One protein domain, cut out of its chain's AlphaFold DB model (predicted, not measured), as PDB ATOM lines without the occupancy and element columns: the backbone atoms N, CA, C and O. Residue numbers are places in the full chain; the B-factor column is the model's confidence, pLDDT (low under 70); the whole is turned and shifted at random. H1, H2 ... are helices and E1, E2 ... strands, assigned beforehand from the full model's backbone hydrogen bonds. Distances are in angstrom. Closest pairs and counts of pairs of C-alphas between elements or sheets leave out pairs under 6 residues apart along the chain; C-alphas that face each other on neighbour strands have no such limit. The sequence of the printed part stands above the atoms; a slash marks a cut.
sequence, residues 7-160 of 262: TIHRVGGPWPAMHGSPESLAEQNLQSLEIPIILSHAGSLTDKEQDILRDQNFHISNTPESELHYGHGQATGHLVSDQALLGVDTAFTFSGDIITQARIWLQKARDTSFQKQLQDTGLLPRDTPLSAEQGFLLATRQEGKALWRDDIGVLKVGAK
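Overview. This is residues 7 to 160 of the 262 residues of the protein "Amidohydro-rel domain-containing protein" of Cercospora zeae-maydis SCOH1-5 (UniProt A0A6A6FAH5). A small, strongly twisted sheet of four parallel strands forms the core, with short helices set round it; H3 runs along E2 and E3, and H8 packs on E3 and E4. The long helix H6 starts beside E4 and runs on away from the sheet, the chain folds back through residues 122 to 131 to H7 beside E4, and a tail with no named element, residues 147 to 160, follows H8. The printed part has 154 residues with eight named helices and four named strands, in the order E1 H1 H2 E2 H3 E3 H4 H5 E4 H6 H7 H8. The sheet's order is E1 E2 E3 E4, all parallel, and the class is mixed, helices and strands. The whole is compact, with a radius of gyration of the C-alphas of 15.8 A and spans of 48 by 40 by 33 A.

Along the chain. E1, residues 7 to 12, begins at C-alpha 7 (31.001, 0.459, -95.295) and is 15.5 A long. H1 is residues 22 to 27 and H2 residues 30 to 33. E2, residues 37 to 44, is 17.6 A long and bends by 67 degrees at residue 41. H3, residues 47 to 56, is 14.4 A long. E3 is residues 59 to 62, H4 residues 64 to 69, H5 residues 77 to 80 and E4 residues 84 to 86. H6, residues 98 to 121, is the longest helix, 34.3 A from C-alpha 98 (21.604, -9.859, -83.931) to C-alpha 121 (29.725, 11.104, -58.019). H7, residues 132 to 138, is 10.0 A long. H8, residues 141 to 146, is 8.8 A long and ends at C-alpha 146 (21.120, 3.922, -92.098).

Arrangement. E1 and E2 are parallel at 17 degrees, with N 42 and O 10 at 2.7 A within hydrogen-bond range. E2 and E3 are parallel at 52 degrees, with N 39 and O 59 at 2.8 A. E3 and E4 are parallel at 39 degrees, with N 85 and O 60 at 2.8 A. E1 and E4 are the edge strands. Three strand-helix-strand units, each two parallel neighbour strands with helices between, have right-handed crossovers: E1, H1 H2, E2; E2, H3, E3; and E3, H4 H5, E4. H3 is on the sheet at a height of 10.2 A, over E2 and E3, and runs along the strands, at 16 degrees to E3 on the local plane. H1 only grazes the sheet, with residues 22 to 25, and touches H3 at a steep tilt of 58 degrees, the same way; their closest C-alphas, of Pro 22 and Glu 49, are 5.5 A apart. H2 is not on the sheet. H5 is on the sheet at a height of 7.4 A. H8 is on the sheet at a height of 8.1 A, over E3, and runs slantwise to the strands, at 40 degrees to E3 on the local plane. H4 is on the sheet and touches H6, which touches it with its residues 101 to 105 alone, only just about perpendicular at 73 degrees; the closest C-alphas, of Pro 64 and Trp 105, are 5.5 A apart. H6 only grazes the sheet, with residues 98 to 105. H7 only grazes it too, with residues 135 to 138. H6 touches H7 with its residues 102 to 106 alone, at a steep tilt of 62 degrees, opposite ways; the closest C-alphas, of Ala 102 and Gly 135, are 5.6 A apart. H7 and H8 meet only through their link. In H1, H3, H4, H6, H7 and H8 every O i to N i+4 pair is within hydrogen-bond range; H2 and H5 are too short for such a pair.

Size, cuts and confidence. The two C-alphas farthest apart, those of Gly 122 and Gly 158, are 50.5 A apart. The printed part has no cut, and the link from E4 to H6, 11 residues, is long. The mean pLDDT of the printed part is 94.1, and residues 17 to 19, between E1 and H1, are under 70.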
ATOM      1  N   THR A   7      30.534   0.638 -96.667       93.88
ATOM      2  CA  THR A   7      31.001   0.459 -95.295       93.88
ATOM      3  C   THR A   7      32.480   0.804 -95.192       93.88
ATOM      4  O   THR A   7      33.248   0.555 -96.122       93.88
ATOM      5  N   ILE A   8      32.883   1.423 -94.082       92.62
ATOM      6  CA  ILE A   8      34.266   1.856 -93.847       92.62
ATOM      7  C   ILE A   8      34.671   1.452 -92.437       92.62
ATOM      8  O   ILE A   8      33.957   1.713 -91.477       92.62
ATOM      9  N   HIS A   9      35.823   0.810 -92.294       91.31
ATOM     10  CA  HIS A   9      36.310   0.374 -90.991       91.31
ATOM     11  C   HIS A   9      36.864   1.561 -90.181       91.31
ATOM     12  O   HIS A   9      37.766   2.257 -90.652       91.31
ATOM     13  N   ARG A  10      36.350   1.793 -88.962       90.50
ATOM     14  CA  ARG A  10      36.771   2.910 -88.094       90.50
ATOM     15  C   ARG A  10      36.584   2.563 -86.616       90.50
ATOM     16  O   ARG A  10      35.508   2.762 -86.089       90.50
ATOM     17  N   VAL A  11      37.631   2.152 -85.898       88.38
ATOM     18  CA  VAL A  11      37.544   1.848 -84.446       88.38
ATOM     19  C   VAL A  11      37.641   3.104 -83.565       88.38
ATOM     20  O   VAL A  11      36.680   3.460 -82.874       88.38
ATOM     21  N   GLY A  12      38.767   3.826 -83.656       84.31
ATOM     22  CA  GLY A  12      39.055   5.067 -82.915       84.31
ATOM     23  C   GLY A  12      39.652   4.881 -81.534       84.31
ATOM     24  O   GLY A  12      39.912   3.764 -81.093       84.31
ATOM     25  N   GLY A  13      39.818   5.994 -80.815       78.75
ATOM     26  CA  GLY A  13      40.455   5.966 -79.498       78.75
ATOM     27  C   GLY A  13      41.917   5.523 -79.616       78.75
ATOM     28  O   GLY A  13      42.557   5.889 -80.598       78.75
ATOM     29  N   PRO A  14      42.485   4.755 -78.667       81.19
ATOM     30  CA  PRO A  14      43.909   4.408 -78.706       81.19
ATOM     31  C   PRO A  14      44.277   3.523 -79.907       81.19
ATOM     32  O   PRO A  14      45.461   3.332 -80.186       81.19
ATOM     33  N   TRP A  15      43.280   2.980 -80.613       82.12
ATOM     34  CA  TRP A  15      43.502   2.243 -81.841       82.12
ATOM     35  C   TRP A  15      43.921   3.184 -82.971       82.12
ATOM     36  O   TRP A  15      43.357   4.270 -83.121       82.12
ATOM     37  N   PRO A  16      44.873   2.757 -83.810       71.31
ATOM     38  CA  PRO A  16      45.291   3.499 -84.986       71.31
ATOM     39  C   PRO A  16      44.130   4.037 -85.823       71.31
ATOM     40  O   PRO A  16      43.369   3.276 -86.422       71.31
ATOM     41  N   ALA A  17      44.022   5.360 -85.910       64.50
ATOM     42  CA  ALA A  17      43.127   5.992 -86.861       64.50
ATOM     43  C   ALA A  17      43.760   5.913 -88.257       64.50
ATOM     44  O   ALA A  17      44.767   6.562 -88.536       64.50
ATOM     45  N   MET A  18      43.181   5.101 -89.141       64.06
ATOM     46  CA  MET A  18      43.398   5.251 -90.584       64.06
ATOM     47  C   MET A  18      42.454   6.340 -91.129       64.06
ATOM     48  O   MET A  18      41.625   6.859 -90.381       64.06
ATOM     49  N   HIS A  19      42.559   6.690 -92.418       67.56
ATOM     50  CA  HIS A  19      41.801   7.751 -93.121       67.56
ATOM     51  C   HIS A  19      40.257   7.570 -93.175       67.56
ATOM     52  O   HIS A  19      39.607   8.045 -94.102       67.56
ATOM     53  N   GLY A  20      39.660   6.861 -92.218       80.69
ATOM     54  CA  GLY A  20      38.234   6.563 -92.123       80.69
ATOM     55  C   GLY A  20      37.509   7.286 -90.985       80.69
ATOM     56  O   GLY A  20      36.440   6.827 -90.599       80.69
ATOM     57  N   SER A  21      38.070   8.352 -90.396       90.06
ATOM     58  CA  SER A  21      37.326   9.148 -89.403       90.06
ATOM     59  C   SER A  21      36.186   9.928 -90.070       90.06
ATOM     60  O   SER A  21      36.349  10.340 -91.222       90.06
ATOM     61  N   PRO A  22      35.059  10.184 -89.378       92.81
ATOM     62  CA  PRO A  22      33.998  11.044 -89.896       92.81
ATOM     63  C   PRO A  22      34.498  12.393 -90.435       92.81
ATOM     64  O   PRO A  22      34.050  12.793 -91.509       92.81
ATOM     65  N   GLU A  23      35.467  13.056 -89.780       92.19
ATOM     66  CA  GLU A  23      36.082  14.277 -90.335       92.19
ATOM     67  C   GLU A  23      36.724  14.018 -91.690       92.19
ATOM     68  O   GLU A  23      36.460  14.741 -92.646       92.19
ATOM     69  N   SER A  24      37.560  12.983 -91.781       91.88
ATOM     70  CA  SER A  24      38.309  12.697 -92.998       91.88
ATOM     71  C   SER A  24      37.380  12.352 -94.159       91.88
ATOM     72  O   SER A  24      37.653  12.742 -95.294       91.88
ATOM     73  N   LEU A  25      36.269  11.658 -93.894       93.12
ATOM     74  CA  LEU A  25      35.263  11.355 -94.913       93.12
ATOM     75  C   LEU A  25      34.529  12.619 -95.379       93.12
ATOM     76  O   LEU A  25      34.329  12.800 -96.581       93.12
ATOM     77  N   ALA A  26      34.172  13.510 -94.449       92.50
ATOM     78  CA  ALA A  26      33.523  14.779 -94.771       92.50
ATOM     79  C   ALA A  26      34.450  15.716 -95.570       92.50
ATOM     80  O   ALA A  26      34.021  16.317 -96.556       92.50
ATOM     81  N   GLU A  27      35.732  15.798 -95.198       93.44
ATOM     82  CA  GLU A  27      36.767  16.566 -95.911       93.44
ATOM     83  C   GLU A  27      37.017  16.032 -97.327       93.44
ATOM     84  O   GLU A  27      37.210  16.808 -98.263       93.44
ATOM     85  N   GLN A  28      36.963  14.710 -97.504       93.12
ATOM     86  CA  GLN A  28      37.043  14.051 -98.812       93.12
ATOM     87  C   GLN A  28      35.745  14.151 -99.627       93.12
ATOM     88  O   GLN A  28      35.687  13.650-100.750       93.12
ATOM     89  N   ASN A  29      34.712  14.809 -99.093       93.19
ATOM     90  CA  ASN A  29      33.412  14.988 -99.726       93.19
ATOM     91  C   ASN A  29      32.730  13.656-100.099       93.19
ATOM     92  O   ASN A  29      32.079  13.550-101.142       93.19
ATOM     93  N   LEU A  30      32.878  12.619 -99.265       91.25
ATOM     94  CA  LEU A  30      32.295  11.300 -99.539       91.25
ATOM     95  C   LEU A  30      30.760  11.331 -99.624       91.25
ATOM     96  O   LEU A  30      30.165  10.544-100.355       91.25
ATOM     97  N   GLN A  31      30.118  12.271 -98.931       90.25
ATOM     98  CA  GLN A  31      28.680  12.531 -98.993       90.25
ATOM     99  C   GLN A  31      28.182  12.847-100.413       90.25
ATOM    100  O   GLN A  31      27.025  12.579-100.727       90.25
ATOM    101  N   SER A  32      29.056  13.341-101.302       93.00
ATOM    102  CA  SER A  32      28.721  13.586-102.714       93.00
ATOM    103  C   SER A  32      28.418  12.318-103.515       93.00
ATOM    104  O   SER A  32      27.907  12.409-104.627       93.00
ATOM    105  N   LEU A  33      28.707  11.136-102.958       92.12
ATOM    106  CA  LEU A  33      28.321   9.863-103.556       92.12
ATOM    107  C   LEU A  33      26.808   9.611-103.490       92.12
ATOM    108  O   LEU A  33      26.343   8.707-104.177       92.12
ATOM    109  N   GLU A  34      26.062  10.369-102.674       94.00
ATOM    110  CA  GLU A  34      24.606  10.233-102.503       94.00
ATOM    111  C   GLU A  34      24.177   8.786-102.205       94.00
ATOM    112  O   GLU A  34      23.169   8.278-102.703       94.00
ATOM    113  N   ILE A  35      24.961   8.111-101.364       95.69
ATOM    114  CA  ILE A  35      24.672   6.771-100.852       95.69
ATOM    115  C   ILE A  35      24.875   6.720 -99.336       95.69
ATOM    116  O   ILE A  35      25.697   7.469 -98.802       95.69
ATOM    117  N   PRO A  36      24.208   5.779 -98.648       97.25
ATOM    118  CA  PRO A  36      24.525   5.417 -97.277       97.25
ATOM    119  C   PRO A  36      26.019   5.184 -97.037       97.25
ATOM    120  O   PRO A  36      26.647   4.366 -97.720       97.25
ATOM    121  N   ILE A  37      26.560   5.854 -96.019       96.81
ATOM    122  CA  ILE A  37      27.916   5.646 -95.503       96.81
ATOM    123  C   ILE A  37      27.799   5.146 -94.067       96.81
ATOM    124  O   ILE A  37      27.246   5.829 -93.202       96.81
ATOM    125  N   ILE A  38      28.311   3.938 -93.831       97.00
ATOM    126  CA  ILE A  38      28.225   3.256 -92.539       97.00
ATOM    127  C   ILE A  38      29.637   2.926 -92.054       97.00
ATOM    128  O   ILE A  38      30.389   2.214 -92.717       97.00
ATOM    129  N   LEU A  39      30.007   3.425 -90.885       95.88
ATOM    130  CA  LEU A  39      31.301   3.160 -90.282       95.88
ATOM    131  C   LEU A  39      31.210   1.915 -89.394       95.88
ATOM    132  O   LEU A  39      30.460   1.892 -88.422       95.88
ATOM    133  N   SER A  40      31.966   0.870 -89.717       94.44
ATOM    134  CA  SER A  40      32.056  -0.323 -88.877       94.44
ATOM    135  C   SER A  40      32.824  -0.005 -87.599       94.44
ATOM    136  O   SER A  40      33.919   0.567 -87.644       94.44
ATOM    137  N   HIS A  41      32.260  -0.447 -86.482       94.38
ATOM    138  CA  HIS A  41      32.714  -0.256 -85.112       94.38
ATOM    139  C   HIS A  41      32.409   1.113 -84.512       94.38
ATOM    140  O   HIS A  41      31.416   1.286 -83.819       94.38
ATOM    141  N   ALA A  42      33.284   2.086 -84.744       93.00
ATOM    142  CA  ALA A  42      33.224   3.433 -84.186       93.00
ATOM    143  C   ALA A  42      32.991   3.472 -82.663       93.00
ATOM    144  O   ALA A  42      32.326   4.361 -82.141       93.00
ATOM    145  N   GLY A  43      33.580   2.522 -81.928       91.06
ATOM    146  CA  GLY A  43      33.407   2.415 -80.479       91.06
ATOM    147  C   GLY A  43      34.016   3.579 -79.690       91.06
ATOM    148  O   GLY A  43      33.626   3.809 -78.545       91.06
ATOM    149  N   SER A  44      34.945   4.331 -80.289       92.38
ATOM    150  CA  SER A  44      35.605   5.492 -79.678       92.38
ATOM    151  C   SER A  44      35.582   6.701 -80.622       92.38
ATOM    152  O   SER A  44      36.528   6.959 -81.374       92.38
ATOM    153  N   LEU A  45      34.463   7.417 -80.596       93.38
ATOM    154  CA  LEU A  45      34.220   8.687 -81.279       93.38
ATOM    155  C   LEU A  45      34.532   9.883 -80.373       93.38
ATOM    156  O   LEU A  45      34.154   9.880 -79.197       93.38
ATOM    157  N   THR A  46      35.156  10.916 -80.932       94.06
ATOM    158  CA  THR A  46      35.243  12.250 -80.315       94.06
ATOM    159  C   THR A  46      33.910  12.996 -80.427       94.06
ATOM    160  O   THR A  46      33.079  12.648 -81.261       94.06
ATOM    161  N   ASP A  47      33.697  14.042 -79.626       95.94
ATOM    162  CA  ASP A  47      32.474  14.861 -79.707       95.94
ATOM    163  C   ASP A  47      32.280  15.465 -81.108       95.94
ATOM    164  O   ASP A  47      31.189  15.409 -81.668       95.94
ATOM    165  N   LYS A  48      33.371  15.926 -81.734       95.50
ATOM    166  CA  LYS A  48      33.354  16.442 -83.109       95.50
ATOM    167  C   LYS A  48      32.928  15.374 -84.121       95.50
ATOM    168  O   LYS A  48      32.136  15.660 -85.015       95.50
ATOM    169  N   GLU A  49      33.434  14.148 -83.989       95.19
ATOM    170  CA  GLU A  49      33.028  13.042 -84.862       95.19
ATOM    171  C   GLU A  49      31.537  12.725 -84.697       95.19
ATOM    172  O   GLU A  49      30.858  12.484 -85.692       95.19
ATOM    173  N   GLN A  50      31.017  12.760 -83.464       97.19
ATOM    174  CA  GLN A  50      29.595  12.536 -83.187       97.19
ATOM    175  C   GLN A  50      28.705  13.588 -83.867       97.19
ATOM    176  O   GLN A  50      27.668  13.233 -84.425       97.19
ATOM    177  N   ASP A  51      29.112  14.858 -83.855       98.00
ATOM    178  CA  ASP A  51      28.386  15.935 -84.537       98.00
ATOM    179  C   ASP A  51      28.403  15.747 -86.059       98.00
ATOM    180  O   ASP A  51      27.361  15.817 -86.709       98.00
ATOM    181  N   ILE A  52      29.555  15.386 -86.629       96.81
ATOM    182  CA  ILE A  52      29.687  15.151 -88.074       96.81
ATOM    183  C   ILE A  52      28.815  13.989 -88.547       96.81
ATOM    184  O   ILE A  52      28.225  14.083 -89.623       96.81
ATOM    185  N   LEU A  53      28.701  12.909 -87.764       97.19
ATOM    186  CA  LEU A  53      27.790  11.810 -88.099       97.19
ATOM    187  C   LEU A  53      26.357  12.323 -88.297       97.19
ATOM    188  O   LEU A  53      25.704  11.963 -89.274       97.19
ATOM    189  N   ARG A  54      25.892  13.208 -87.409       97.50
ATOM    190  CA  ARG A  54      24.549  13.801 -87.486       97.50
ATOM    191  C   ARG A  54      24.419  14.779 -88.648       97.50
ATOM    192  O   ARG A  54      23.444  14.691 -89.388       97.50
ATOM    193  N   ASP A  55      25.406  15.649 -88.839       97.25
ATOM    194  CA  ASP A  55      25.398  16.666 -89.896       97.25
ATOM    195  C   ASP A  55      25.430  16.052 -91.301       97.25
ATOM    196  O   ASP A  55      24.764  16.540 -92.213       97.25
ATOM    197  N   GLN A  56      26.204  14.979 -91.484       96.50
ATOM    198  CA  GLN A  56      26.376  14.309 -92.776       96.50
ATOM    199  C   GLN A  56      25.446  13.103 -92.961       96.50
ATOM    200  O   GLN A  56      25.462  12.473 -94.019       96.50
ATOM    201  N   ASN A  57      24.635  12.773 -91.951       96.25
ATOM    202  CA  ASN A  57      23.788  11.578 -91.919       96.25
ATOM    203  C   ASN A  57      24.580  10.269 -92.140       96.25
ATOM    204  O   ASN A  57      24.117   9.326 -92.797       96.25
ATOM    205  N   PHE A  58      25.801  10.223 -91.606       97.31
ATOM    206  CA  PHE A  58      26.624   9.019 -91.565       97.31
ATOM    207  C   PHE A  58      26.243   8.188 -90.348       97.31
ATOM    208  O   PHE A  58      25.983   8.720 -89.274       97.31
ATOM    209  N   HIS A  59      26.259   6.871 -90.515       97.94
ATOM    210  CA  HIS A  59      25.846   5.945 -89.469       97.94
ATOM    211  C   HIS A  59      27.015   5.090 -88.995       97.94
ATOM    212  O   HIS A  59      28.014   4.948 -89.697       97.94
ATOM    213  N   ILE A  60      26.880   4.478 -87.823       97.44
ATOM    214  CA  ILE A  60      27.846   3.507 -87.303       97.44
ATOM    215  C   ILE A  60      27.198   2.136 -87.138       97.44
ATOM    216  O   ILE A  60      26.047   2.043 -86.723       97.44
ATOM    217  N   SER A  61      27.942   1.076 -87.441       97.19
ATOM    218  CA  SER A  61      27.547  -0.313 -87.201       97.19
ATOM    219  C   SER A  61      28.349  -0.873 -86.036       97.19
ATOM    220  O   SER A  61      29.486  -1.309 -86.226       97.19
ATOM    221  N   ASN A  62      27.738  -0.895 -84.852       96.75
ATOM    222  CA  ASN A  62      28.326  -1.498 -83.660       96.75
ATOM    223  C   ASN A  62      28.277  -3.023 -83.778       96.75
ATOM    224  O   ASN A  62      27.237  -3.592 -84.111       96.75
ATOM    225  N   THR A  63      29.377  -3.691 -83.456       96.62
ATOM    226  CA  THR A  63      29.513  -5.156 -83.476       96.62
ATOM    227  C   THR A  63      30.000  -5.630 -82.104       96.62
ATOM    228  O   THR A  63      31.177  -5.963 -81.949       96.62
ATOM    229  N   PRO A  64      29.128  -5.596 -81.080       96.06
ATOM    230  CA  PRO A  64      29.529  -5.562 -79.674       96.06
ATOM    231  C   PRO A  64      30.359  -6.755 -79.215       96.06
ATOM    232  O   PRO A  64      31.328  -6.573 -78.482       96.06
ATOM    233  N   GLU A  65      30.000  -7.973 -79.620       96.38
ATOM    234  CA  GLU A  65      30.762  -9.164 -79.238       96.38
ATOM    235  C   GLU A  65      32.163  -9.134 -79.852       96.38
ATOM    236  O   GLU A  65      33.147  -9.293 -79.130       96.38
ATOM    237  N   SER A  66      32.255  -8.822 -81.151       95.94
ATOM    238  CA  SER A  66      33.528  -8.643 -81.860       95.94
ATOM    239  C   SER A  66      34.387  -7.552 -81.222       95.94
ATOM    240  O   SER A  66      35.558  -7.764 -80.912       95.94
ATOM    241  N   GLU A  67      33.811  -6.389 -80.936       95.75
ATOM    242  CA  GLU A  67      34.556  -5.249 -80.403       95.75
ATOM    243  C   GLU A  67      35.077  -5.478 -78.991       95.75
ATOM    244  O   GLU A  67      36.176  -5.031 -78.655       95.75
ATOM    245  N   LEU A  68      34.299  -6.157 -78.149       95.38
ATOM    246  CA  LEU A  68      34.744  -6.528 -76.813       95.38
ATOM    247  C   LEU A  68      35.787  -7.648 -76.878       95.38
ATOM    248  O   LEU A  68      36.757  -7.603 -76.127       95.38
ATOM    249  N   HIS A  69      35.627  -8.609 -77.791       94.75
ATOM    250  CA  HIS A  69      36.558  -9.722 -77.963       94.75
ATOM    251  C   HIS A  69      37.929  -9.276 -78.487       94.75
ATOM    252  O   HIS A  69      38.952  -9.681 -77.940       94.75
ATOM    253  N   TYR A  70      37.968  -8.423 -79.513       91.38
ATOM    254  CA  TYR A  70      39.220  -7.923 -80.097       91.38
ATOM    255  C   TYR A  70      39.793  -6.700 -79.366       91.38
ATOM    256  O   TYR A  70      40.826  -6.167 -79.764       91.38
ATOM    257  N   GLY A  71      39.147  -6.238 -78.291       90.62
ATOM    258  CA  GLY A  71      39.624  -5.103 -77.495       90.62
ATOM    259  C   GLY A  71      39.425  -3.733 -78.153       90.62
ATOM    260  O   GLY A  71      39.987  -2.743 -77.681       90.62
ATOM    261  N   HIS A  72      38.616  -3.642 -79.212       92.38
ATOM    262  CA  HIS A  72      38.194  -2.369 -79.809       92.38
ATOM    263  C   HIS A  72      37.460  -1.486 -78.789       92.38
ATOM    264  O   HIS A  72      37.655  -0.269 -78.755       92.38
ATOM    265  N   GLY A  73      36.656  -2.116 -77.928       91.75
ATOM    266  CA  GLY A  73      35.878  -1.442 -76.896       91.75
ATOM    267  C   GLY A  73      34.698  -0.632 -77.443       91.75
ATOM    268  O   GLY A  73      34.484  -0.513 -78.644       91.75
ATOM    269  N   GLN A  74      33.913  -0.078 -76.518       92.44
ATOM    270  CA  GLN A  74      32.694   0.691 -76.791       92.44
ATOM    271  C   GLN A  74      32.585   1.846 -75.781       92.44
ATOM    272  O   GLN A  74      31.792   1.815 -74.837       92.44
ATOM    273  N   ALA A  75      33.465   2.835 -75.935       92.50
ATOM    274  CA  ALA A  75      33.583   3.977 -75.036       92.50
ATOM    275  C   ALA A  75      32.467   5.005 -75.260       92.50
ATOM    276  O   ALA A  75      31.818   5.418 -74.303       92.50
ATOM    277  N   THR A  76      32.214   5.391 -76.514       94.38
ATOM    278  CA  THR A  76      31.278   6.480 -76.854       94.38
ATOM    279  C   THR A  76      30.254   6.112 -77.926       94.38
ATOM    280  O   THR A  76      29.329   6.887 -78.147       94.38
ATOM    281  N   GLY A  77      30.311   4.916 -78.528       92.44
ATOM    282  CA  GLY A  77      29.352   4.498 -79.567       92.44
ATOM    283  C   GLY A  77      27.877   4.518 -79.126       92.44
ATOM    284  O   GLY A  77      26.980   4.727 -79.938       92.44
ATOM    285  N   HIS A  78      27.595   4.381 -77.827       94.31
ATOM    286  CA  HIS A  78      26.239   4.499 -77.276       94.31
ATOM    287  C   HIS A  78      25.688   5.943 -77.258       94.31
ATOM    288  O   HIS A  78      24.468   6.127 -77.236       94.31
ATOM    289  N   LEU A  79      26.554   6.963 -77.311       96.38
ATOM    290  CA  LEU A  79      26.178   8.386 -77.303       96.38
ATOM    291  C   LEU A  79      25.583   8.864 -78.637       96.38
ATOM    292  O   LEU A  79      24.991   9.939 -78.706       96.38
ATOM    293  N   VAL A  80      25.704   8.049 -79.685       96.75
ATOM    294  CA  VAL A  80      25.150   8.294 -81.024       96.75
ATOM    295  C   VAL A  80      24.123   7.229 -81.401       96.75
ATOM    296  O   VAL A  80      24.038   6.805 -82.547       96.75
ATOM    297  N   SER A  81      23.322   6.774 -80.432       95.38
ATOM    298  CA  SER A  81      22.259   5.780 -80.668       95.38
ATOM    299  C   SER A  81      21.271   6.200 -81.774       95.38
ATOM    300  O   SER A  81      20.631   5.349 -82.381       95.38
ATOM    301  N   ASP A  82      21.160   7.501 -82.057       96.25
ATOM    302  CA  ASP A  82      20.385   8.066 -83.162       96.25
ATOM    303  C   ASP A  82      20.984   7.792 -84.556       96.25
ATOM    304  O   ASP A  82      20.222   7.716 -85.521       96.25
ATOM    305  N   GLN A  83      22.297   7.556 -84.639       97.62
ATOM    306  CA  GLN A  83      23.067   7.222 -85.847       97.62
ATOM    307  C   GLN A  83      23.671   5.802 -85.803       97.62
ATOM    308  O   GLN A  83      24.422   5.413 -86.695       97.62
ATOM    309  N   ALA A  84      23.370   5.004 -84.773       97.50
ATOM    310  CA  ALA A  84      23.928   3.665 -84.595       97.50
ATOM    311  C   ALA A  84      22.954   2.553 -85.007       97.50
ATOM    312  O   ALA A  84      21.748   2.651 -84.779       97.50
ATOM    313  N   LEU A  85      23.515   1.474 -85.550       97.62
ATOM    314  CA  LEU A  85      22.880   0.184 -85.829       97.62
ATOM    315  C   LEU A  85      23.768  -0.965 -85.327       97.62
ATOM    316  O   LEU A  85      24.865  -0.725 -84.812       97.62
ATOM    317  N   LEU A  86      23.295  -2.205 -85.458       97.31
ATOM    318  CA  LEU A  86      24.008  -3.395 -84.993       97.31
ATOM    319  C   LEU A  86      24.469  -4.290 -86.145       97.31
ATOM    320  O   LEU A  86      23.809  -4.413 -87.169       97.31
ATOM    321  N   GLY A  87      25.596  -4.961 -85.942       95.88
ATOM    322  CA  GLY A  87      26.118  -5.992 -86.826       95.88
ATOM    323  C   GLY A  87      26.794  -7.108 -86.038       95.88
ATOM    324  O   GLY A  87      26.996  -7.005 -84.831       95.88
ATOM    325  N   VAL A  88      27.154  -8.187 -86.733       95.06
ATOM    326  CA  VAL A  88      27.862  -9.339 -86.141       95.06
ATOM    327  C   VAL A  88      29.379  -9.220 -86.298       95.06
ATOM    328  O   VAL A  88      30.111  -9.594 -85.390       95.06
ATOM    329  N   ASP A  89      29.838  -8.690 -87.438       94.12
ATOM    330  CA  ASP A  89      31.239  -8.721 -87.884       94.12
ATOM    331  C   ASP A  89      31.734 -10.148 -88.198       94.12
ATOM    332  O   ASP A  89      31.228 -10.785 -89.131       94.12
ATOM    333  N   THR A  90      32.703 -10.681 -87.456       90.44
ATOM    334  CA  THR A  90      33.380 -11.945 -87.768       90.44
ATOM    335  C   THR A  90      32.548 -13.171 -87.369       90.44
ATOM    336  O   THR A  90      32.812 -13.863 -86.388       90.44
ATOM    337  N   ALA A  91      31.564 -13.531 -88.201       88.00
ATOM    338  CA  ALA A  91      30.699 -14.706 -87.996       88.00
ATOM    339  C   ALA A  91      31.426 -16.075 -88.031       88.00
ATOM    340  O   ALA A  91      30.801 -17.118 -87.861       88.00
ATOM    341  N   PHE A  92      32.742 -16.094 -88.275       87.56
ATOM    342  CA  PHE A  92      33.580 -17.285 -88.091       87.56
ATOM    343  C   PHE A  92      34.102 -17.433 -86.651       87.56
ATOM    344  O   PHE A  92      34.554 -18.515 -86.285       87.56
ATOM    345  N   THR A  93      34.068 -16.363 -85.850       91.06
ATOM    346  CA  THR A  93      34.459 -16.353 -84.432       91.06
ATOM    347  C   THR A  93      33.241 -16.440 -83.518       91.06
ATOM    348  O   THR A  93      33.303 -17.117 -82.493       91.06
ATOM    349  N   PHE A  94      32.131 -15.805 -83.902       91.25
ATOM    350  CA  PHE A  94      30.955 -15.632 -83.047       91.25
ATOM    351  C   PHE A  94      29.682 -16.235 -83.636       91.25
ATOM    352  O   PHE A  94      29.618 -16.602 -84.811       91.25
ATOM    353  N   SER A  95      28.638 -16.290 -82.808       91.19
ATOM    354  CA  SER A  95      27.294 -16.613 -83.280       91.19
ATOM    355  C   SER A  95      26.772 -15.519 -84.218       91.19
ATOM    356  O   SER A  95      26.921 -14.325 -83.970       91.19
ATOM    357  N   GLY A  96      26.134 -15.932 -85.313       92.31
ATOM    358  CA  GLY A  96      25.654 -15.047 -86.376       92.31
ATOM    359  C   GLY A  96      24.340 -14.319 -86.084       92.31
ATOM    360  O   GLY A  96      23.556 -14.135 -87.014       92.31
ATOM    361  N   ASP A  97      24.042 -13.964 -84.830       94.75
ATOM    362  CA  ASP A  97      22.710 -13.497 -84.434       94.75
ATOM    363  C   ASP A  97      22.666 -12.095 -83.814       94.75
ATOM    364  O   ASP A  97      23.381 -11.766 -82.873       94.75
ATOM    365  N   ILE A  98      21.752 -11.266 -84.330       96.50
ATOM    366  CA  ILE A  98      21.604  -9.859 -83.931       96.50
ATOM    367  C   ILE A  98      20.999  -9.705 -82.532       96.50
ATOM    368  O   ILE A  98      21.295  -8.728 -81.852       96.50
ATOM    369  N   ILE A  99      20.187 -10.656 -82.054       96.25
ATOM    370  CA  ILE A  99      19.551 -10.543 -80.732       96.25
ATOM    371  C   ILE A  99      20.582 -10.609 -79.599       96.25
ATOM    372  O   ILE A  99      20.494  -9.837 -78.639       96.25
ATOM    373  N   THR A 100      21.600 -11.463 -79.742       96.56
ATOM    374  CA  THR A 100      22.731 -11.520 -78.812       96.56
ATOM    375  C   THR A 100      23.558 -10.245 -78.900       96.56
ATOM    376  O   THR A 100      23.823  -9.636 -77.862       96.56
ATOM    377  N   GLN A 101      23.869  -9.763 -80.111       97.38
ATOM    378  CA  GLN A 101      24.588  -8.494 -80.288       97.38
ATOM    379  C   GLN A 101      23.849  -7.329 -79.616       97.38
ATOM    380  O   GLN A 101      24.438  -6.577 -78.842       97.38
ATOM    381  N   ALA A 102      22.538  -7.218 -79.818       97.62
ATOM    382  CA  ALA A 102      21.730  -6.149 -79.243       97.62
ATOM    383  C   ALA A 102      21.704  -6.189 -77.710       97.62
ATOM    384  O   ALA A 102      21.756  -5.148 -77.051       97.62
ATOM    385  N   ARG A 103      21.680  -7.392 -77.125       97.69
ATOM    386  CA  ARG A 103      21.759  -7.571 -75.673       97.69
ATOM    387  C   ARG A 103      23.130  -7.196 -75.121       97.69
ATOM    388  O   ARG A 103      23.184  -6.501 -74.108       97.69
ATOM    389  N   ILE A 104      24.211  -7.627 -75.774       97.62
ATOM    390  CA  ILE A 104      25.583  -7.277 -75.378       97.62
ATOM    391  C   ILE A 104      25.769  -5.760 -75.450       97.62
ATOM    392  O   ILE A 104      26.219  -5.166 -74.471       97.62
ATOM    393  N   TRP A 105      25.347  -5.123 -76.548       97.62
ATOM    394  CA  TRP A 105      25.360  -3.665 -76.683       97.62
ATOM    395  C   TRP A 105      24.622  -2.986 -75.528       97.62
ATOM    396  O   TRP A 105      25.189  -2.129 -74.851       97.62
ATOM    397  N   LEU A 106      23.377  -3.402 -75.264       98.12
ATOM    398  CA  LEU A 106      22.528  -2.781 -74.251       98.12
ATOM    399  C   LEU A 106      23.149  -2.883 -72.855       98.12
ATOM    400  O   LEU A 106      23.194  -1.891 -72.129       98.12
ATOM    401  N   GLN A 107      23.643  -4.067 -72.474       98.12
ATOM    402  CA  GLN A 107      24.273  -4.240 -71.165       98.12
ATOM    403  C   GLN A 107      25.604  -3.501 -71.076       98.12
ATOM    404  O   GLN A 107      25.879  -2.893 -70.044       98.12
ATOM    405  N   LYS A 108      26.405  -3.479 -72.149       97.56
ATOM    406  CA  LYS A 108      27.672  -2.749 -72.135       97.56
ATOM    407  C   LYS A 108      27.463  -1.242 -72.014       97.56
ATOM    408  O   LYS A 108      28.148  -0.593 -71.232       97.56
ATOM    409  N   ALA A 109      26.506  -0.686 -72.748       96.38
ATOM    410  CA  ALA A 109      26.202   0.738 -72.695       96.38
ATOM    411  C   ALA A 109      25.619   1.156 -71.329       96.38
ATOM    412  O   ALA A 109      25.958   2.219 -70.797       96.38
ATOM    413  N   ARG A 110      24.796   0.290 -70.719       97.38
ATOM    414  CA  ARG A 110      24.316   0.455 -69.338       97.38
ATOM    415  C   ARG A 110      25.451   0.442 -68.329       97.38
ATOM    416  O   ARG A 110      25.533   1.359 -67.521       97.38
ATOM    417  N   ASP A 111      26.329  -0.558 -68.403       97.19
ATOM    418  CA  ASP A 111      27.519  -0.660 -67.557       97.19
ATOM    419  C   ASP A 111      28.375   0.606 -67.656       97.19
ATOM    420  O   ASP A 111      28.642   1.232 -66.635       97.19
ATOM    421  N   THR A 112      28.700   1.068 -68.868       95.44
ATOM    422  CA  THR A 112      29.453   2.318 -69.065       95.44
ATOM    423  C   THR A 112      28.789   3.508 -68.360       95.44
ATOM    424  O   THR A 112      29.461   4.268 -67.661       95.44
ATOM    425  N   SER A 113      27.465   3.649 -68.475       95.12
ATOM    426  CA  SER A 113      26.717   4.730 -67.820       95.12
ATOM    427  C   SER A 113      26.723   4.604 -66.289       95.12
ATOM    428  O   SER A 113      26.924   5.591 -65.581       95.12
ATOM    429  N   PHE A 114      26.535   3.390 -65.764       97.19
ATOM    430  CA  PHE A 114      26.548   3.127 -64.325       97.19
ATOM    431  C   PHE A 114      27.925   3.354 -63.707       97.19
ATOM    432  O   PHE A 114      28.023   4.013 -62.673       97.19
ATOM    433  N   GLN A 115      28.986   2.854 -64.345       96.62
ATOM    434  CA  GLN A 115      30.358   3.053 -63.881       96.62
ATOM    435  C   GLN A 115      30.709   4.536 -63.847       96.62
ATOM    436  O   GLN A 115      31.232   5.005 -62.840       96.62
ATOM    437  N   LYS A 116      30.349   5.291 -64.891       94.62
ATOM    438  CA  LYS A 116      30.550   6.743 -64.922       94.62
ATOM    439  C   LYS A 116      29.852   7.439 -63.751       94.62
ATOM    440  O   LYS A 116      30.485   8.212 -63.041       94.62
ATOM    441  N   GLN A 117      28.579   7.128 -63.496       96.06
ATOM    442  CA  GLN A 117      27.838   7.699 -62.367       96.06
ATOM    443  C   GLN A 117      28.519   7.402 -61.022       96.06
ATOM    444  O   GLN A 117      28.688   8.305 -60.200       96.06
ATOM    445  N   LEU A 118      28.912   6.147 -60.797       97.00
ATOM    446  CA  LEU A 118      29.543   5.711 -59.553       97.00
ATOM    447  C   LEU A 118      30.915   6.361 -59.349       97.00
ATOM    448  O   LEU A 118      31.205   6.823 -58.250       97.00
ATOM    449  N   GLN A 119      31.741   6.417 -60.392       97.44
ATOM    450  CA  GLN A 119      33.099   6.955 -60.318       97.44
ATOM    451  C   GLN A 119      33.110   8.478 -60.165       97.44
ATOM    452  O   GLN A 119      33.859   8.996 -59.340       97.44
ATOM    453  N   ASP A 120      32.252   9.191 -60.898       97.38
ATOM    454  CA  ASP A 120      32.249  10.656 -60.892       97.38
ATOM    455  C   ASP A 120      31.574  11.243 -59.646       97.38
ATOM    456  O   ASP A 120      31.922  12.341 -59.209       97.38
ATOM    457  N   THR A 121      30.578  10.546 -59.085       97.25
ATOM    458  CA  THR A 121      29.725  11.104 -58.019       97.25
ATOM    459  C   THR A 121      29.741  10.313 -56.714       97.25
ATOM    460  O   THR A 121      29.334  10.842 -55.681       97.25
ATOM    461  N   GLY A 122      30.149   9.041 -56.739       97.44
ATOM    462  CA  GLY A 122      30.026   8.127 -55.599       97.44
ATOM    463  C   GLY A 122      28.588   7.700 -55.267       97.44
ATOM    464  O   GLY A 122      28.375   7.022 -54.264       97.44
ATOM    465  N   LEU A 123      27.588   8.090 -56.068       96.94
ATOM    466  CA  LEU A 123      26.174   7.803 -55.808       96.94
ATOM    467  C   LEU A 123      25.699   6.550 -56.547       96.94
ATOM    468  O   LEU A 123      25.985   6.368 -57.730       96.94
ATOM    469  N   LEU A 124      24.892   5.726 -55.868       96.69
ATOM    470  CA  LEU A 124      24.234   4.574 -56.486       96.69
ATOM    471  C   LEU A 124      23.193   5.033 -57.528       96.69
ATOM    472  O   LEU A 124      22.389   5.926 -57.228       96.69
ATOM    473  N   PRO A 125      23.160   4.425 -58.728       94.44
ATOM    474  CA  PRO A 125      22.166   4.756 -59.741       94.44
ATOM    475  C   PRO A 125      20.764   4.327 -59.292       94.44
ATOM    476  O   PRO A 125      20.579   3.244 -58.737       94.44
ATOM    477  N   ARG A 126      19.768   5.184 -59.540       95.38
ATOM    478  CA  ARG A 126      18.345   4.893 -59.272       95.38
ATOM    479  C   ARG A 126      17.563   4.514 -60.525       95.38
ATOM    480  O   ARG A 126      16.572   3.801 -60.423       95.38
ATOM    481  N   ASP A 127      18.031   4.965 -61.683       94.12
ATOM    482  CA  ASP A 127      17.390   4.753 -62.975       94.12
ATOM    483  C   ASP A 127      18.206   3.771 -63.813       94.12
ATOM    484  O   ASP A 127      19.423   3.679 -63.664       94.12
ATOM    485  N   THR A 128      17.544   3.049 -64.718       92.44
ATOM    486  CA  THR A 128      18.228   2.204 -65.704       92.44
ATOM    487  C   THR A 128      18.387   2.990 -67.006       92.44
ATOM    488  O   THR A 128      17.377   3.255 -67.662       92.44
ATOM    489  N   PRO A 129      19.614   3.368 -67.405       93.38
ATOM    490  CA  PRO A 129      19.843   4.044 -68.670       93.38
ATOM    491  C   PRO A 129      19.575   3.082 -69.828       93.38
ATOM    492  O   PRO A 129      19.725   1.870 -69.685       93.38
ATOM    493  N   LEU A 130      19.213   3.641 -70.980       94.81
ATOM    494  CA  LEU A 130      18.907   2.927 -72.221       94.81
ATOM    495  C   LEU A 130      17.804   1.861 -72.085       94.81
ATOM    496  O   LEU A 130      17.963   0.825 -71.435       94.81
ATOM    497  N   SER A 131      16.659   2.083 -72.724       97.00
ATOM    498  CA  SER A 131      15.530   1.151 -72.647       97.00
ATOM    499  C   SER A 131      15.770  -0.122 -73.469       97.00
ATOM    500  O   SER A 131      16.591  -0.158 -74.388       97.00
ATOM    501  N   ALA A 132      15.020  -1.188 -73.162       97.62
ATOM    502  CA  ALA A 132      14.983  -2.369 -74.027       97.62
ATOM    503  C   ALA A 132      14.510  -2.000 -75.445       97.62
ATOM    504  O   ALA A 132      15.058  -2.493 -76.426       97.62
ATOM    505  N   GLU A 133      13.563  -1.064 -75.549       97.62
ATOM    506  CA  GLU A 133      13.088  -0.515 -76.820       97.62
ATOM    507  C   GLU A 133      14.208   0.125 -77.645       97.62
ATOM    508  O   GLU A 133      14.268  -0.108 -78.848       97.62
ATOM    509  N   GLN A 134      15.147   0.854 -77.037       96.94
ATOM    510  CA  GLN A 134      16.294   1.387 -77.780       96.94
ATOM    511  C   GLN A 134      17.149   0.267 -78.380       96.94
ATOM    512  O   GLN A 134      17.479   0.332 -79.561       96.94
ATOM    513  N   GLY A 135      17.438  -0.794 -77.619       97.31
ATOM    514  CA  GLY A 135      18.133  -1.970 -78.157       97.31
ATOM    515  C   GLY A 135      17.364  -2.638 -79.305       97.31
ATOM    516  O   GLY A 135      17.957  -3.002 -80.318       97.31
ATOM    517  N   PHE A 136      16.038  -2.735 -79.184       98.06
ATOM    518  CA  PHE A 136      15.172  -3.279 -80.231       98.06
ATOM    519  C   PHE A 136      15.172  -2.415 -81.501       98.06
ATOM    520  O   PHE A 136      15.254  -2.941 -82.610       98.06
ATOM    521  N   LEU A 137      15.127  -1.087 -81.357       98.00
ATOM    522  CA  LEU A 137      15.179  -0.144 -82.477       98.00
ATOM    523  C   LEU A 137      16.538  -0.171 -83.184       98.00
ATOM    524  O   LEU A 137      16.569  -0.109 -84.414       98.00
ATOM    525  N   LEU A 138      17.638  -0.312 -82.439       97.44
ATOM    526  CA  LEU A 138      18.978  -0.493 -83.008       97.44
ATOM    527  C   LEU A 138      19.086  -1.776 -83.843       97.44
ATOM    528  O   LEU A 138      19.728  -1.765 -84.889       97.44
ATOM    529  N   ALA A 139      18.423  -2.849 -83.408       96.81
ATOM    530  CA  ALA A 139      18.362  -4.133 -84.107       96.81
ATOM    531  C   ALA A 139      17.358  -4.169 -85.279       96.81
ATOM    532  O   ALA A 139      17.218  -5.202 -85.929       96.81
ATOM    533  N   THR A 140      16.594  -3.093 -85.508       97.50
ATOM    534  CA  THR A 140      15.524  -3.063 -86.520       97.50
ATOM    535  C   THR A 140      15.479  -1.731 -87.271       97.50
ATOM    536  O   THR A 140      16.066  -1.588 -88.343       97.50
ATOM    537  N   ARG A 141      14.769  -0.729 -86.742       97.44
ATOM    538  CA  ARG A 141      14.486   0.533 -87.439       97.44
ATOM    539  C   ARG A 141      15.751   1.283 -87.843       97.44
ATOM    540  O   ARG A 141      15.756   1.907 -88.907       97.44
ATOM    541  N   GLN A 142      16.780   1.268 -87.003       97.81
ATOM    542  CA  GLN A 142      17.999   2.032 -87.249       97.81
ATOM    543  C   GLN A 142      18.770   1.523 -88.471       97.81
ATOM    544  O   GLN A 142      19.298   2.344 -89.216       97.81
ATOM    545  N   GLU A 143      18.741   0.220 -88.766       95.69
ATOM    546  CA  GLU A 143      19.323  -0.318 -90.006       95.69
ATOM    547  C   GLU A 143      18.620   0.239 -91.250       95.69
ATOM    548  O   GLU A 143      19.262   0.638 -92.222       95.69
ATOM    549  N   GLY A 144      17.285   0.327 -91.206       96.81
ATOM    550  CA  GLY A 144      16.502   0.942 -92.275       96.81
ATOM    551  C   GLY A 144      16.866   2.409 -92.486       96.81
ATOM    552  O   GLY A 144      17.109   2.819 -93.620       96.81
ATOM    553  N   LYS A 145      16.973   3.186 -91.400       97.50
ATOM    554  CA  LYS A 145      17.402   4.591 -91.471       97.50
ATOM    555  C   LYS A 145      18.811   4.740 -92.035       97.50
ATOM    556  O   LYS A 145      19.001   5.574 -92.913       97.50
ATOM    557  N   ALA A 146      19.749   3.898 -91.607       97.44
ATOM    558  CA  ALA A 146      21.120   3.922 -92.098       97.44
ATOM    559  C   ALA A 146      21.207   3.660 -93.598       97.44
ATOM    560  O   ALA A 146      21.994   4.292 -94.287       97.44
ATOM    561  N   LEU A 147      20.348   2.782 -94.118       97.06
ATOM    562  CA  LEU A 147      20.231   2.496 -95.548       97.06
ATOM    563  C   LEU A 147      19.352   3.498 -96.315       97.06
ATOM    564  O   LEU A 147      19.065   3.267 -97.489       97.06
ATOM    565  N   TRP A 148      18.901   4.575 -95.666       96.50
ATOM    566  CA  TRP A 148      17.971   5.574 -96.209       96.50
ATOM    567  C   TRP A 148      16.671   4.954 -96.736       96.50
ATOM    568  O   TRP A 148      16.129   5.339 -97.774       96.50
ATOM    569  N   ARG A 149      16.170   3.954 -96.010       96.88
ATOM    570  CA  ARG A 149      14.953   3.217 -96.335       96.88
ATOM    571  C   ARG A 149      13.907   3.347 -95.243       96.88
ATOM    572  O   ARG A 149      14.096   3.002 -94.073       96.88
ATOM    573  N   ASP A 150      12.725   3.763 -95.665       96.75
ATOM    574  CA  ASP A 150      11.554   3.848 -94.799       96.75
ATOM    575  C   ASP A 150      10.685   2.593 -94.827       96.75
ATOM    576  O   ASP A 150       9.760   2.481 -94.024       96.75
ATOM    577  N   ASP A 151      10.961   1.659 -95.733       97.56
ATOM    578  CA  ASP A 151      10.162   0.462 -95.983       97.56
ATOM    579  C   ASP A 151      10.703  -0.809 -95.305       97.56
ATOM    580  O   ASP A 151      10.141  -1.875 -95.523       97.56
ATOM    581  N   ILE A 152      11.759  -0.721 -94.487       97.44
ATOM    582  CA  ILE A 152      12.345  -1.852 -93.741       97.44
ATOM    583  C   ILE A 152      12.600  -1.499 -92.271       97.44
ATOM    584  O   ILE A 152      12.659  -0.323 -91.897       97.44
ATOM    585  N   GLY A 153      12.725  -2.533 -91.432       96.75
ATOM    586  CA  GLY A 153      12.882  -2.388 -89.980       96.75
ATOM    587  C   GLY A 153      11.632  -1.837 -89.283       96.75
ATOM    588  O   GLY A 153      11.723  -1.322 -88.171       96.75
ATOM    589  N   VAL A 154      10.472  -1.885 -89.950       97.75
ATOM    590  CA  VAL A 154       9.189  -1.350 -89.475       97.75
ATOM    591  C   VAL A 154       8.031  -2.258 -89.868       97.75
ATOM    592  O   VAL A 154       8.026  -2.833 -90.952       97.75
ATOM    593  N   LEU A 155       6.999  -2.299 -89.026       97.12
ATOM    594  CA  LEU A 155       5.706  -2.894 -89.358       97.12
ATOM    595  C   LEU A 155       4.708  -1.774 -89.663       97.12
ATOM    596  O   LEU A 155       4.074  -1.227 -88.764       97.12
ATOM    597  N   LYS A 156       4.597  -1.399 -90.940       96.88
ATOM    598  CA  LYS A 156       3.642  -0.384 -91.413       96.88
ATOM    599  C   LYS A 156       3.086  -0.751 -92.784       96.88
ATOM    600  O   LYS A 156       3.744  -1.429 -93.570       96.88
ATOM    601  N   VAL A 157       1.884  -0.272 -93.095       97.44
ATOM    602  CA  VAL A 157       1.286  -0.449 -94.427       97.44
ATOM    603  C   VAL A 157       2.220   0.138 -95.493       97.44
ATOM    604  O   VAL A 157       2.705   1.258 -95.348       97.44
ATOM    605  N   GLY A 158       2.484  -0.635 -96.549       96.69
ATOM    606  CA  GLY A 158       3.386  -0.255 -97.642       96.69
ATOM    607  C   GLY A 158       4.869  -0.572 -97.415       96.69
ATOM    608  O   GLY A 158       5.650  -0.416 -98.348       96.69
ATOM    609  N   ALA A 159       5.271  -1.033 -96.224       98.25
ATOM    610  CA  ALA A 159       6.621  -1.547 -95.984       98.25
ATOM    611  C   ALA A 159       6.792  -2.992 -96.481       98.25
ATOM    612  O   ALA A 159       5.818  -3.693 -96.772       98.25
ATOM    613  N   LYS A 160       8.045  -3.444 -96.554       98.19
ATOM    614  CA  LYS A 160       8.392  -4.841 -96.800       98.19
ATOM    615  C   LYS A 160       7.825  -5.732 -95.702       98.19
ATOM    616  O   LYS A 160       7.902  -5.414 -94.520       98.19
TER     617      LYS A 160